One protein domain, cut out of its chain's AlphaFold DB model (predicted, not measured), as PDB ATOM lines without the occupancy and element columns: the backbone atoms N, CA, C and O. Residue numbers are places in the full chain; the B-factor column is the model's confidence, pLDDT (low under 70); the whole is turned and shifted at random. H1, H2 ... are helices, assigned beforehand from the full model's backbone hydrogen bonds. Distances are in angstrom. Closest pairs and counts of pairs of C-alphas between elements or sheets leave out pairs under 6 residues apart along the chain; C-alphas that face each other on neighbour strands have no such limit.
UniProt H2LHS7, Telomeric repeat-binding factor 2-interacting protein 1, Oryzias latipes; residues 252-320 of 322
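This is residues 252 to 320 of the 322 residues of the protein "Telomeric repeat-binding factor 2-interacting protein 1" of Oryzias latipes (UniProt H2LHS7). Two small helical lobes stand end to end along the longest axis: H1 and H2 make one, packed on each other at a steep tilt, and H3, H4 and H5 make the other. Between them runs the long link from H2 to H3, and in the second lobe H5 turns off sharply after H4. The printed part has 69 residues with five named helices, H1 to H5 in order, and no named strand; the class is all helix. The whole is compact, with a radius of gyration of the C-alphas of 12.0 A and spans of 35 by 25 by 18 A.

H1, residues 252 to 260, begins at C-alpha 252 (-82.919, 5.889, -36.006) and is 12.2 A long. H2, residues 265 to 273, is 12.2 A long. H3 holds residues 285 to 291. H4, residues 296 to 306, is 15.0 A long. H5, residues 308 to 319, is 16.6 A long and ends at C-alpha 319 (-88.303, 13.839, -15.923).

H1 and H2 touch, the closest C-alphas being those of Ala 257 and Ala 268, 4.8 A apart. They run opposite ways at a steep tilt of 50 degrees. H1 and H2 are each apart from H3, H4 and H5. H3 and H4 touch, closest at the C-alphas of Leu 291 and Arg 299, 6.3 A apart, and run opposite ways at a steep tilt of 51 degrees. H4 and H5 only just touch, and only at the corner, with 3 pairs of C-alphas within 8 A; H5 does so with residues 310 to 311 alone. Their closest C-alphas are those of Gln 303 and Val 311, 6.1 A apart, and at 71 degrees they are only just about perpendicular. H3 and H5 are close but not clearly touching, the C-alphas of Leu 291 and Met 315 being 7.6 A apart. In H1, H2, H3, H4 and H5 every O i to N i+4 pair is within hydrogen-bond range.

The C-alphas of Leu 273 and Asp 295 are the two farthest apart, 35.4 A. The printed part has no cut. The link from H2 to H3, 11 residues, is long. Residues 277 to 280 and residue 320 have pLDDT under 70.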
ATOM      1  N   VAL A 252     -83.352   6.559 -37.241       92.56
ATOM      2  CA  VAL A 252     -82.919   5.889 -36.006       92.56
ATOM      3  C   VAL A 252     -81.583   6.454 -35.505       92.56
ATOM      4  O   VAL A 252     -81.371   6.528 -34.294       92.56
ATOM      5  N   SER A 253     -80.684   6.879 -36.396       90.88
ATOM      6  CA  SER A 253     -79.443   7.572 -36.025       90.88
ATOM      7  C   SER A 253     -79.715   8.983 -35.502       90.88
ATOM      8  O   SER A 253     -79.170   9.343 -34.459       90.88
ATOM      9  N   VAL A 254     -80.610   9.745 -36.143       92.62
ATOM     10  CA  VAL A 254     -81.015  11.088 -35.681       92.62
ATOM     11  C   VAL A 254     -81.656  11.026 -34.291       92.62
ATOM     12  O   VAL A 254     -81.235  11.742 -33.382       92.62
ATOM     13  N   THR A 255     -82.606  10.110 -34.069       92.62
ATOM     14  CA  THR A 255     -83.224   9.915 -32.748       92.62
ATOM     15  C   THR A 255     -82.197   9.468 -31.702       92.62
ATOM     16  O   THR A 255     -82.210   9.977 -30.583       92.62
ATOM     17  N   LYS A 256     -81.255   8.573 -32.044       91.25
ATOM     18  CA  LYS A 256     -80.156   8.181 -31.138       91.25
ATOM     19  C   LYS A 256     -79.237   9.350 -30.778       91.25
ATOM     20  O   LYS A 256     -78.748   9.372 -29.653       91.25
ATOM     21  N   ALA A 257     -78.982  10.278 -31.701       91.88
ATOM     22  CA  ALA A 257     -78.176  11.466 -31.434       91.88
ATOM     23  C   ALA A 257     -78.886  12.388 -30.430       91.88
ATOM     24  O   ALA A 257     -78.341  12.657 -29.364       91.88
ATOM     25  N   LEU A 258     -80.144  12.752 -30.698       92.50
ATOM     26  CA  LEU A 258     -80.952  13.602 -29.811       92.50
ATOM     27  C   LEU A 258     -81.142  12.992 -28.410       92.50
ATOM     28  O   LEU A 258     -80.994  13.688 -27.407       92.50
ATOM     29  N   LEU A 259     -81.389  11.677 -28.313       92.31
ATOM     30  CA  LEU A 259     -81.488  10.963 -27.028       92.31
ATOM     31  C   LEU A 259     -80.170  10.943 -26.233       92.31
ATOM     32  O   LEU A 259     -80.198  10.814 -25.008       92.31
ATOM     33  N   LYS A 260     -79.020  11.059 -26.908       91.56
ATOM     34  CA  LYS A 260     -77.677  11.097 -26.302       91.56
ATOM     35  C   LYS A 260     -77.231  12.498 -25.880       91.56
ATOM     36  O   LYS A 260     -76.396  12.615 -24.987       91.56
ATOM     37  N   THR A 261     -77.768  13.540 -26.512       91.44
ATOM     38  CA  THR A 261     -77.427  14.949 -26.244       91.44
ATOM     39  C   THR A 261     -78.511  15.694 -25.462       91.44
ATOM     40  O   THR A 261     -78.482  16.921 -25.388       91.44
ATOM     41  N   SER A 262     -79.472  14.965 -24.880       91.56
ATOM     42  CA  SER A 262     -80.614  15.517 -24.130       91.56
ATOM     43  C   SER A 262     -81.403  16.558 -24.934       91.56
ATOM     44  O   SER A 262     -81.728  17.634 -24.441       91.56
ATOM     45  N   GLY A 263     -81.650  16.262 -26.213       89.50
ATOM     46  CA  GLY A 263     -82.364  17.148 -27.135       89.50
ATOM     47  C   GLY A 263     -81.540  18.309 -27.706       89.50
ATOM     48  O   GLY A 263     -82.060  19.054 -28.532       89.50
ATOM     49  N   ASN A 264     -80.261  18.475 -27.338       89.81
ATOM     50  CA  ASN A 264     -79.411  19.514 -27.926       89.81
ATOM     51  C   ASN A 264     -79.139  19.210 -29.412       89.81
ATOM     52  O   ASN A 264     -78.349  18.319 -29.740       89.81
ATOM     53  N   PHE A 265     -79.787  19.981 -30.292       90.25
ATOM     54  CA  PHE A 265     -79.708  19.848 -31.747       90.25
ATOM     55  C   PHE A 265     -78.310  20.096 -32.323       90.25
ATOM     56  O   PHE A 265     -77.930  19.381 -33.244       90.25
ATOM     57  N   SER A 266     -77.534  21.051 -31.790       89.31
ATOM     58  CA  SER A 266     -76.171  21.312 -32.287       89.31
ATOM     59  C   SER A 266     -75.280  20.113 -31.995       89.31
ATOM     60  O   SER A 266     -74.777  19.486 -32.917       89.31
ATOM     61  N   ALA A 267     -75.213  19.695 -30.728       87.75
ATOM     62  CA  ALA A 267     -74.414  18.538 -30.333       87.75
ATOM     63  C   ALA A 267     -74.890  17.234 -31.008       87.75
ATOM     64  O   ALA A 267     -74.085  16.340 -31.256       87.75
ATOM     65  N   ALA A 268     -76.189  17.102 -31.318       90.12
ATOM     66  CA  ALA A 268     -76.708  15.971 -32.086       90.12
ATOM     67  C   ALA A 268     -76.259  16.012 -33.556       90.12
ATOM     68  O   ALA A 268     -75.900  14.974 -34.104       90.12
ATOM     69  N   LEU A 269     -76.252  17.190 -34.186       89.38
ATOM     70  CA  LEU A 269     -75.744  17.397 -35.543       89.38
ATOM     71  C   LEU A 269     -74.234  17.130 -35.607       89.38
ATOM     72  O   LEU A 269     -73.790  16.386 -36.480       89.38
ATOM     73  N   ASP A 270     -73.468  17.633 -34.638       88.19
ATOM     74  CA  ASP A 270     -72.028  17.380 -34.516       88.19
ATOM     75  C   ASP A 270     -71.737  15.878 -34.340       88.19
ATOM     76  O   ASP A 270     -70.849  15.339 -34.995       88.19
ATOM     77  N   LEU A 271     -72.546  15.164 -33.544       88.31
ATOM     78  CA  LEU A 271     -72.455  13.706 -33.368       88.31
ATOM     79  C   LEU A 271     -72.754  12.921 -34.655       88.31
ATOM     80  O   LEU A 271     -72.198  11.838 -34.850       88.31
ATOM     81  N   LEU A 272     -73.634  13.439 -35.515       89.25
ATOM     82  CA  LEU A 272     -74.010  12.815 -36.786       89.25
ATOM     83  C   LEU A 272     -73.004  13.091 -37.911       89.25
ATOM     84  O   LEU A 272     -72.819  12.223 -38.762       89.25
ATOM     85  N   LEU A 273     -72.373  14.270 -37.924       86.50
ATOM     86  CA  LEU A 273     -71.369  14.638 -38.929       86.50
ATOM     87  C   LEU A 273     -69.960  14.164 -38.547       86.50
ATOM     88  O   LEU A 273     -69.263  13.592 -39.378       86.50
ATOM     89  N   ASN A 274     -69.547  14.386 -37.297       83.12
ATOM     90  CA  ASN A 274     -68.185  14.162 -36.811       83.12
ATOM     91  C   ASN A 274     -68.188  13.441 -35.444       83.12
ATOM     92  O   ASN A 274     -67.784  14.016 -34.430       83.12
ATOM     93  N   PRO A 275     -68.576  12.150 -35.378       78.19
ATOM     94  CA  PRO A 275     -68.632  11.399 -34.118       78.19
ATOM     95  C   PRO A 275     -67.288  11.322 -33.368       78.19
ATOM     96  O   PRO A 275     -67.279  11.058 -32.167       78.19
ATOM     97  N   SER A 276     -66.167  11.561 -34.058       73.44
ATOM     98  CA  SER A 276     -64.809  11.566 -33.496       73.44
ATOM     99  C   SER A 276     -64.342  12.923 -32.948       73.44
ATOM    100  O   SER A 276     -63.323  12.954 -32.266       73.44
ATOM    101  N   SER A 277     -65.032  14.039 -33.232       67.31
ATOM    102  CA  SER A 277     -64.616  15.385 -32.782       67.31
ATOM    103  C   SER A 277     -65.351  15.874 -31.530       67.31
ATOM    104  O   SER A 277     -65.214  17.034 -31.145       67.31
ATOM    105  N   LEU A 278     -66.158  15.018 -30.900       65.88
ATOM    106  CA  LEU A 278     -66.912  15.356 -29.697       65.88
ATOM    107  C   LEU A 278     -65.990  15.404 -28.472       65.88
ATOM    108  O   LEU A 278     -65.680  14.380 -27.868       65.88
ATOM    109  N   SER A 279     -65.611  16.616 -28.069       63.88
ATOM    110  CA  SER A 279     -64.919  16.884 -26.802       63.88
ATOM    111  C   SER A 279     -65.811  16.698 -25.564       63.88
ATOM    112  O   SER A 279     -65.298  16.577 -24.455       63.88
ATOM    113  N   VAL A 280     -67.137  16.671 -25.739       68.31
ATOM    114  CA  VAL A 280     -68.125  16.583 -24.652       68.31
ATOM    115  C   VAL A 280     -68.517  15.119 -24.388       68.31
ATOM    116  O   VAL A 280     -69.014  14.454 -25.304       68.31
ATOM    117  N   PRO A 281     -68.368  14.599 -23.152       81.06
ATOM    118  CA  PRO A 281     -68.755  13.230 -22.820       81.06
ATOM    119  C   PRO A 281     -70.247  12.943 -23.039       81.06
ATOM    120  O   PRO A 281     -71.134  13.610 -22.505       81.06
ATOM    121  N   ILE A 282     -70.514  11.899 -23.822       87.44
ATOM    122  CA  ILE A 282     -71.851  11.508 -24.287       87.44
ATOM    123  C   ILE A 282     -72.584  10.702 -23.205       87.44
ATOM    124  O   ILE A 282     -72.001   9.788 -22.615       87.44
ATOM    125  N   TRP A 283     -73.872  10.979 -22.982       91.31
ATOM    126  CA  TRP A 283     -74.706  10.204 -22.058       91.31
ATOM    127  C   TRP A 283     -74.897   8.756 -22.523       91.31
ATOM    128  O   TRP A 283     -75.218   8.481 -23.686       91.31
ATOM    129  N   SER A 284     -74.726   7.811 -21.595       89.94
ATOM    130  CA  SER A 284     -75.035   6.396 -21.792       89.94
ATOM    131  C   SER A 284     -76.125   5.923 -20.832       89.94
ATOM    132  O   SER A 284     -76.312   6.470 -19.750       89.94
ATOM    133  N   ARG A 285     -76.765   4.798 -21.168       88.38
ATOM    134  CA  ARG A 285     -77.782   4.162 -20.315       88.38
ATOM    135  C   ARG A 285     -77.284   3.828 -18.897       88.38
ATOM    136  O   ARG A 285     -78.103   3.687 -17.991       88.38
ATOM    137  N   ARG A 286     -75.968   3.671 -18.687       89.81
ATOM    138  CA  ARG A 286     -75.407   3.508 -17.334       89.81
ATOM    139  C   ARG A 286     -75.446   4.821 -16.571       89.81
ATOM    140  O   ARG A 286     -75.888   4.814 -15.436       89.81
ATOM    141  N   ASP A 287     -75.042   5.912 -17.211       92.50
ATOM    142  CA  ASP A 287     -75.062   7.254 -16.629       92.50
ATOM    143  C   ASP A 287     -76.499   7.662 -16.273       92.50
ATOM    144  O   ASP A 287     -76.740   8.118 -15.164       92.50
ATOM    145  N   ASP A 288     -77.471   7.361 -17.145       92.44
ATOM    146  CA  ASP A 288     -78.905   7.536 -16.864       92.44
ATOM    147  C   ASP A 288     -79.362   6.723 -15.632       92.44
ATOM    148  O   ASP A 288     -80.074   7.225 -14.767       92.44
ATOM    149  N   SER A 289     -78.924   5.461 -15.519       89.44
ATOM    150  CA  SER A 289     -79.273   4.587 -14.382       89.44
ATOM    151  C   SER A 289     -78.606   5.022 -13.071       89.44
ATOM    152  O   SER A 289     -79.147   4.787 -11.995       89.44
ATOM    153  N   LEU A 290     -77.422   5.632 -13.162       90.62
ATOM    154  CA  LEU A 290     -76.661   6.184 -12.043       90.62
ATOM    155  C   LEU A 290     -77.258   7.520 -11.576       90.62
ATOM    156  O   LEU A 290     -77.389   7.739 -10.376       90.62
ATOM    157  N   LEU A 291     -77.700   8.370 -12.505       90.12
ATOM    158  CA  LEU A 291     -78.348   9.651 -12.218       90.12
ATOM    159  C   LEU A 291     -79.652   9.477 -11.419       90.12
ATOM    160  O   LEU A 291     -79.932  10.252 -10.508       90.12
ATOM    161  N   LEU A 292     -80.399   8.408 -11.709       86.44
ATOM    162  CA  LEU A 292     -81.624   8.022 -10.999       86.44
ATOM    163  C   LEU A 292     -81.382   7.332  -9.638       86.44
ATOM    164  O   LEU A 292     -82.345   7.013  -8.944       86.44
ATOM    165  N   SER A 293     -80.131   7.077  -9.233       83.75
ATOM    166  CA  SER A 293     -79.827   6.314  -8.005       83.75
ATOM    167  C   SER A 293     -79.964   7.104  -6.694       83.75
ATOM    168  O   SER A 293     -79.890   6.508  -5.623       83.75
ATOM    169  N   ALA A 294     -80.147   8.428  -6.778       78.19
ATOM    170  CA  ALA A 294     -80.180   9.387  -5.663       78.19
ATOM    171  C   ALA A 294     -78.904   9.473  -4.785       78.19
ATOM    172  O   ALA A 294     -78.853  10.299  -3.875       78.19
ATOM    173  N   ASP A 295     -77.860   8.696  -5.079       89.88
ATOM    174  CA  ASP A 295     -76.571   8.719  -4.382       89.88
ATOM    175  C   ASP A 295     -75.786  10.021  -4.694       89.88
ATOM    176  O   ASP A 295     -75.566  10.340  -5.870       89.88
ATOM    177  N   PRO A 296     -75.351  10.794  -3.676       88.88
ATOM    178  CA  PRO A 296     -74.658  12.066  -3.881       88.88
ATOM    179  C   PRO A 296     -73.233  11.910  -4.434       88.88
ATOM    180  O   PRO A 296     -72.795  12.763  -5.205       88.88
ATOM    181  N   VAL A 297     -72.525  10.826  -4.105       93.06
ATOM    182  CA  VAL A 297     -71.162  10.553  -4.599       93.06
ATOM    183  C   VAL A 297     -71.214  10.197  -6.083       93.06
ATOM    184  O   VAL A 297     -70.416  10.689  -6.881       93.06
ATOM    185  N   ILE A 298     -72.209   9.400  -6.476       91.94
ATOM    186  CA  ILE A 298     -72.482   9.092  -7.885       91.94
ATOM    187  C   ILE A 298     -72.896  10.361  -8.649       91.94
ATOM    188  O   ILE A 298     -72.457  10.566  -9.783       91.94
ATOM    189  N   ARG A 299     -73.689  11.251  -8.033       90.00
ATOM    190  CA  ARG A 299     -74.068  12.540  -8.638       90.00
ATOM    191  C   ARG A 299     -72.849  13.439  -8.877       90.00
ATOM    192  O   ARG A 299     -72.740  13.993  -9.969       90.00
ATOM    193  N   GLN A 300     -71.912  13.508  -7.928       92.38
ATOM    194  CA  GLN A 300     -70.654  14.245  -8.089       92.38
ATOM    195  C   GLN A 300     -69.810  13.684  -9.248       92.38
ATOM    196  O   GLN A 300     -69.398  14.444 -10.121       92.38
ATOM    197  N   GLN A 301     -69.630  12.362  -9.336       92.56
ATOM    198  CA  GLN A 301     -68.896  11.731 -10.449       92.56
ATOM    199  C   GLN A 301     -69.539  12.018 -11.820       92.56
ATOM    200  O   GLN A 301     -68.845  12.166 -12.828       92.56
ATOM    201  N   LEU A 302     -70.871  12.131 -11.879       92.69
ATOM    202  CA  LEU A 302     -71.578  12.544 -13.094       92.69
ATOM    203  C   LEU A 302     -71.389  14.038 -13.409       92.69
ATOM    204  O   LEU A 302     -71.289  14.380 -14.587       92.69
ATOM    205  N   GLN A 303     -71.289  14.912 -12.402       93.38
ATOM    206  CA  GLN A 303     -70.963  16.336 -12.589       93.38
ATOM    207  C   GLN A 303     -69.515  16.532 -13.061       93.38
ATOM    208  O   GLN A 303     -69.288  17.303 -13.989       93.38
ATOM    209  N   GLU A 304     -68.552  15.787 -12.512       92.44
ATOM    210  CA  GLU A 304     -67.154  15.769 -12.974       92.44
ATOM    211  C   GLU A 304     -67.038  15.307 -14.440       92.44
ATOM    212  O   GLU A 304     -66.208  15.814 -15.195       92.44
ATOM    213  N   LYS A 305     -67.902  14.374 -14.869       91.88
ATOM    214  CA  LYS A 305     -67.906  13.800 -16.224       91.88
ATOM    215  C   LYS A 305     -68.701  14.602 -17.262       91.88
ATOM    216  O   LYS A 305     -68.300  14.632 -18.421       91.88
ATOM    217  N   HIS A 306     -69.837  15.198 -16.900       90.31
ATOM    218  CA  HIS A 306     -70.756  15.854 -17.847       90.31
ATOM    219  C   HIS A 306     -70.948  17.360 -17.606       90.31
ATOM    220  O   HIS A 306     -71.659  18.009 -18.375       90.31
ATOM    221  N   GLY A 307     -70.330  17.918 -16.563       91.62
ATOM    222  CA  GLY A 307     -70.596  19.268 -16.074       91.62
ATOM    223  C   GLY A 307     -71.931  19.360 -15.329       91.62
ATOM    224  O   GLY A 307     -72.892  18.656 -15.639       91.62
ATOM    225  N   GLU A 308     -72.017  20.265 -14.354       91.50
ATOM    226  CA  GLU A 308     -73.244  20.505 -13.582       91.50
ATOM    227  C   GLU A 308     -74.444  20.843 -14.483       91.50
ATOM    228  O   GLU A 308     -75.509  20.243 -14.353       91.50
ATOM    229  N   GLU A 309     -74.243  21.724 -15.466       89.44
ATOM    230  CA  GLU A 309     -75.272  22.105 -16.438       89.44
ATOM    231  C   GLU A 309     -75.721  20.918 -17.316       89.44
ATOM    232  O   GLU A 309     -76.907  20.773 -17.621       89.44
ATOM    233  N   GLY A 310     -74.794  20.025 -17.681       90.62
ATOM    234  CA  GLY A 310     -75.091  18.811 -18.442       90.62
ATOM    235  C   GLY A 310     -75.900  17.795 -17.635       90.62
ATOM    236  O   GLY A 310     -76.824  17.182 -18.175       90.62
ATOM    237  N   VAL A 311     -75.605  17.658 -16.338       92.06
ATOM    238  CA  VAL A 311     -76.388  16.849 -15.388       92.06
ATOM    239  C   VAL A 311     -77.782  17.449 -15.184       92.06
ATOM    240  O   VAL A 311     -78.769  16.726 -15.307       92.06
ATOM    241  N   ALA A 312     -77.892  18.764 -14.962       91.00
ATOM    242  CA  ALA A 312     -79.172  19.465 -14.819       91.00
ATOM    243  C   ALA A 312     -80.078  19.278 -16.047       91.00
ATOM    244  O   ALA A 312     -81.214  18.821 -15.918       91.00
ATOM    245  N   LYS A 313     -79.543  19.523 -17.252       90.56
ATOM    246  CA  LYS A 313     -80.252  19.276 -18.519       90.56
ATOM    247  C   LYS A 313     -80.658  17.812 -18.691       90.56
ATOM    248  O   LYS A 313     -81.700  17.545 -19.284       90.56
ATOM    249  N   ARG A 314     -79.863  16.854 -18.193       92.94
ATOM    250  CA  ARG A 314     -80.205  15.427 -18.279       92.94
ATOM    251  C   ARG A 314     -81.348  15.033 -17.354       92.94
ATOM    252  O   ARG A 314     -82.188  14.258 -17.792       92.94
ATOM    253  N   MET A 315     -81.389  15.555 -16.128       90.00
ATOM    254  CA  MET A 315     -82.475  15.265 -15.184       90.00
ATOM    255  C   MET A 315     -83.816  15.711 -15.768       90.00
ATOM    256  O   MET A 315     -84.665  14.861 -16.009       90.00
ATOM    257  N   VAL A 316     -83.931  16.978 -16.178       90.12
ATOM    258  CA  VAL A 316     -85.155  17.513 -16.806       90.12
ATOM    259  C   VAL A 316     -85.542  16.737 -18.075       90.12
ATOM    260  O   VAL A 316     -86.717  16.490 -18.317       90.12
ATOM    261  N   PHE A 317     -84.568  16.285 -18.876       90.50
ATOM    262  CA  PHE A 317     -84.821  15.466 -20.072       90.50
ATOM    263  C   PHE A 317     -85.322  14.039 -19.765       90.50
ATOM    264  O   PHE A 317     -85.944  13.419 -20.625       90.50
ATOM    265  N   LEU A 318     -85.047  13.505 -18.569       88.25
ATOM    266  CA  LEU A 318     -85.536  12.202 -18.098       88.25
ATOM    267  C   LEU A 318     -86.793  12.314 -17.212       88.25
ATOM    268  O   LEU A 318     -87.466  11.309 -17.004       88.25
ATOM    269  N   GLU A 319     -87.104  13.511 -16.712       83.50
ATOM    270  CA  GLU A 319     -88.303  13.839 -15.923       83.50
ATOM    271  C   GLU A 319     -89.548  14.110 -16.790       83.50
ATOM    272  O   GLU A 319     -90.650  14.198 -16.255       83.50
ATOM    273  N   VAL A 320     -89.406  14.209 -18.120       61.88
ATOM    274  CA  VAL A 320     -90.554  14.264 -19.042       61.88
ATOM    275  C   VAL A 320     -91.323  12.940 -18.964       61.88
ATOM    276  O   VAL A 320     -90.803  11.891 -19.345       61.88
TER     277      VAL A 320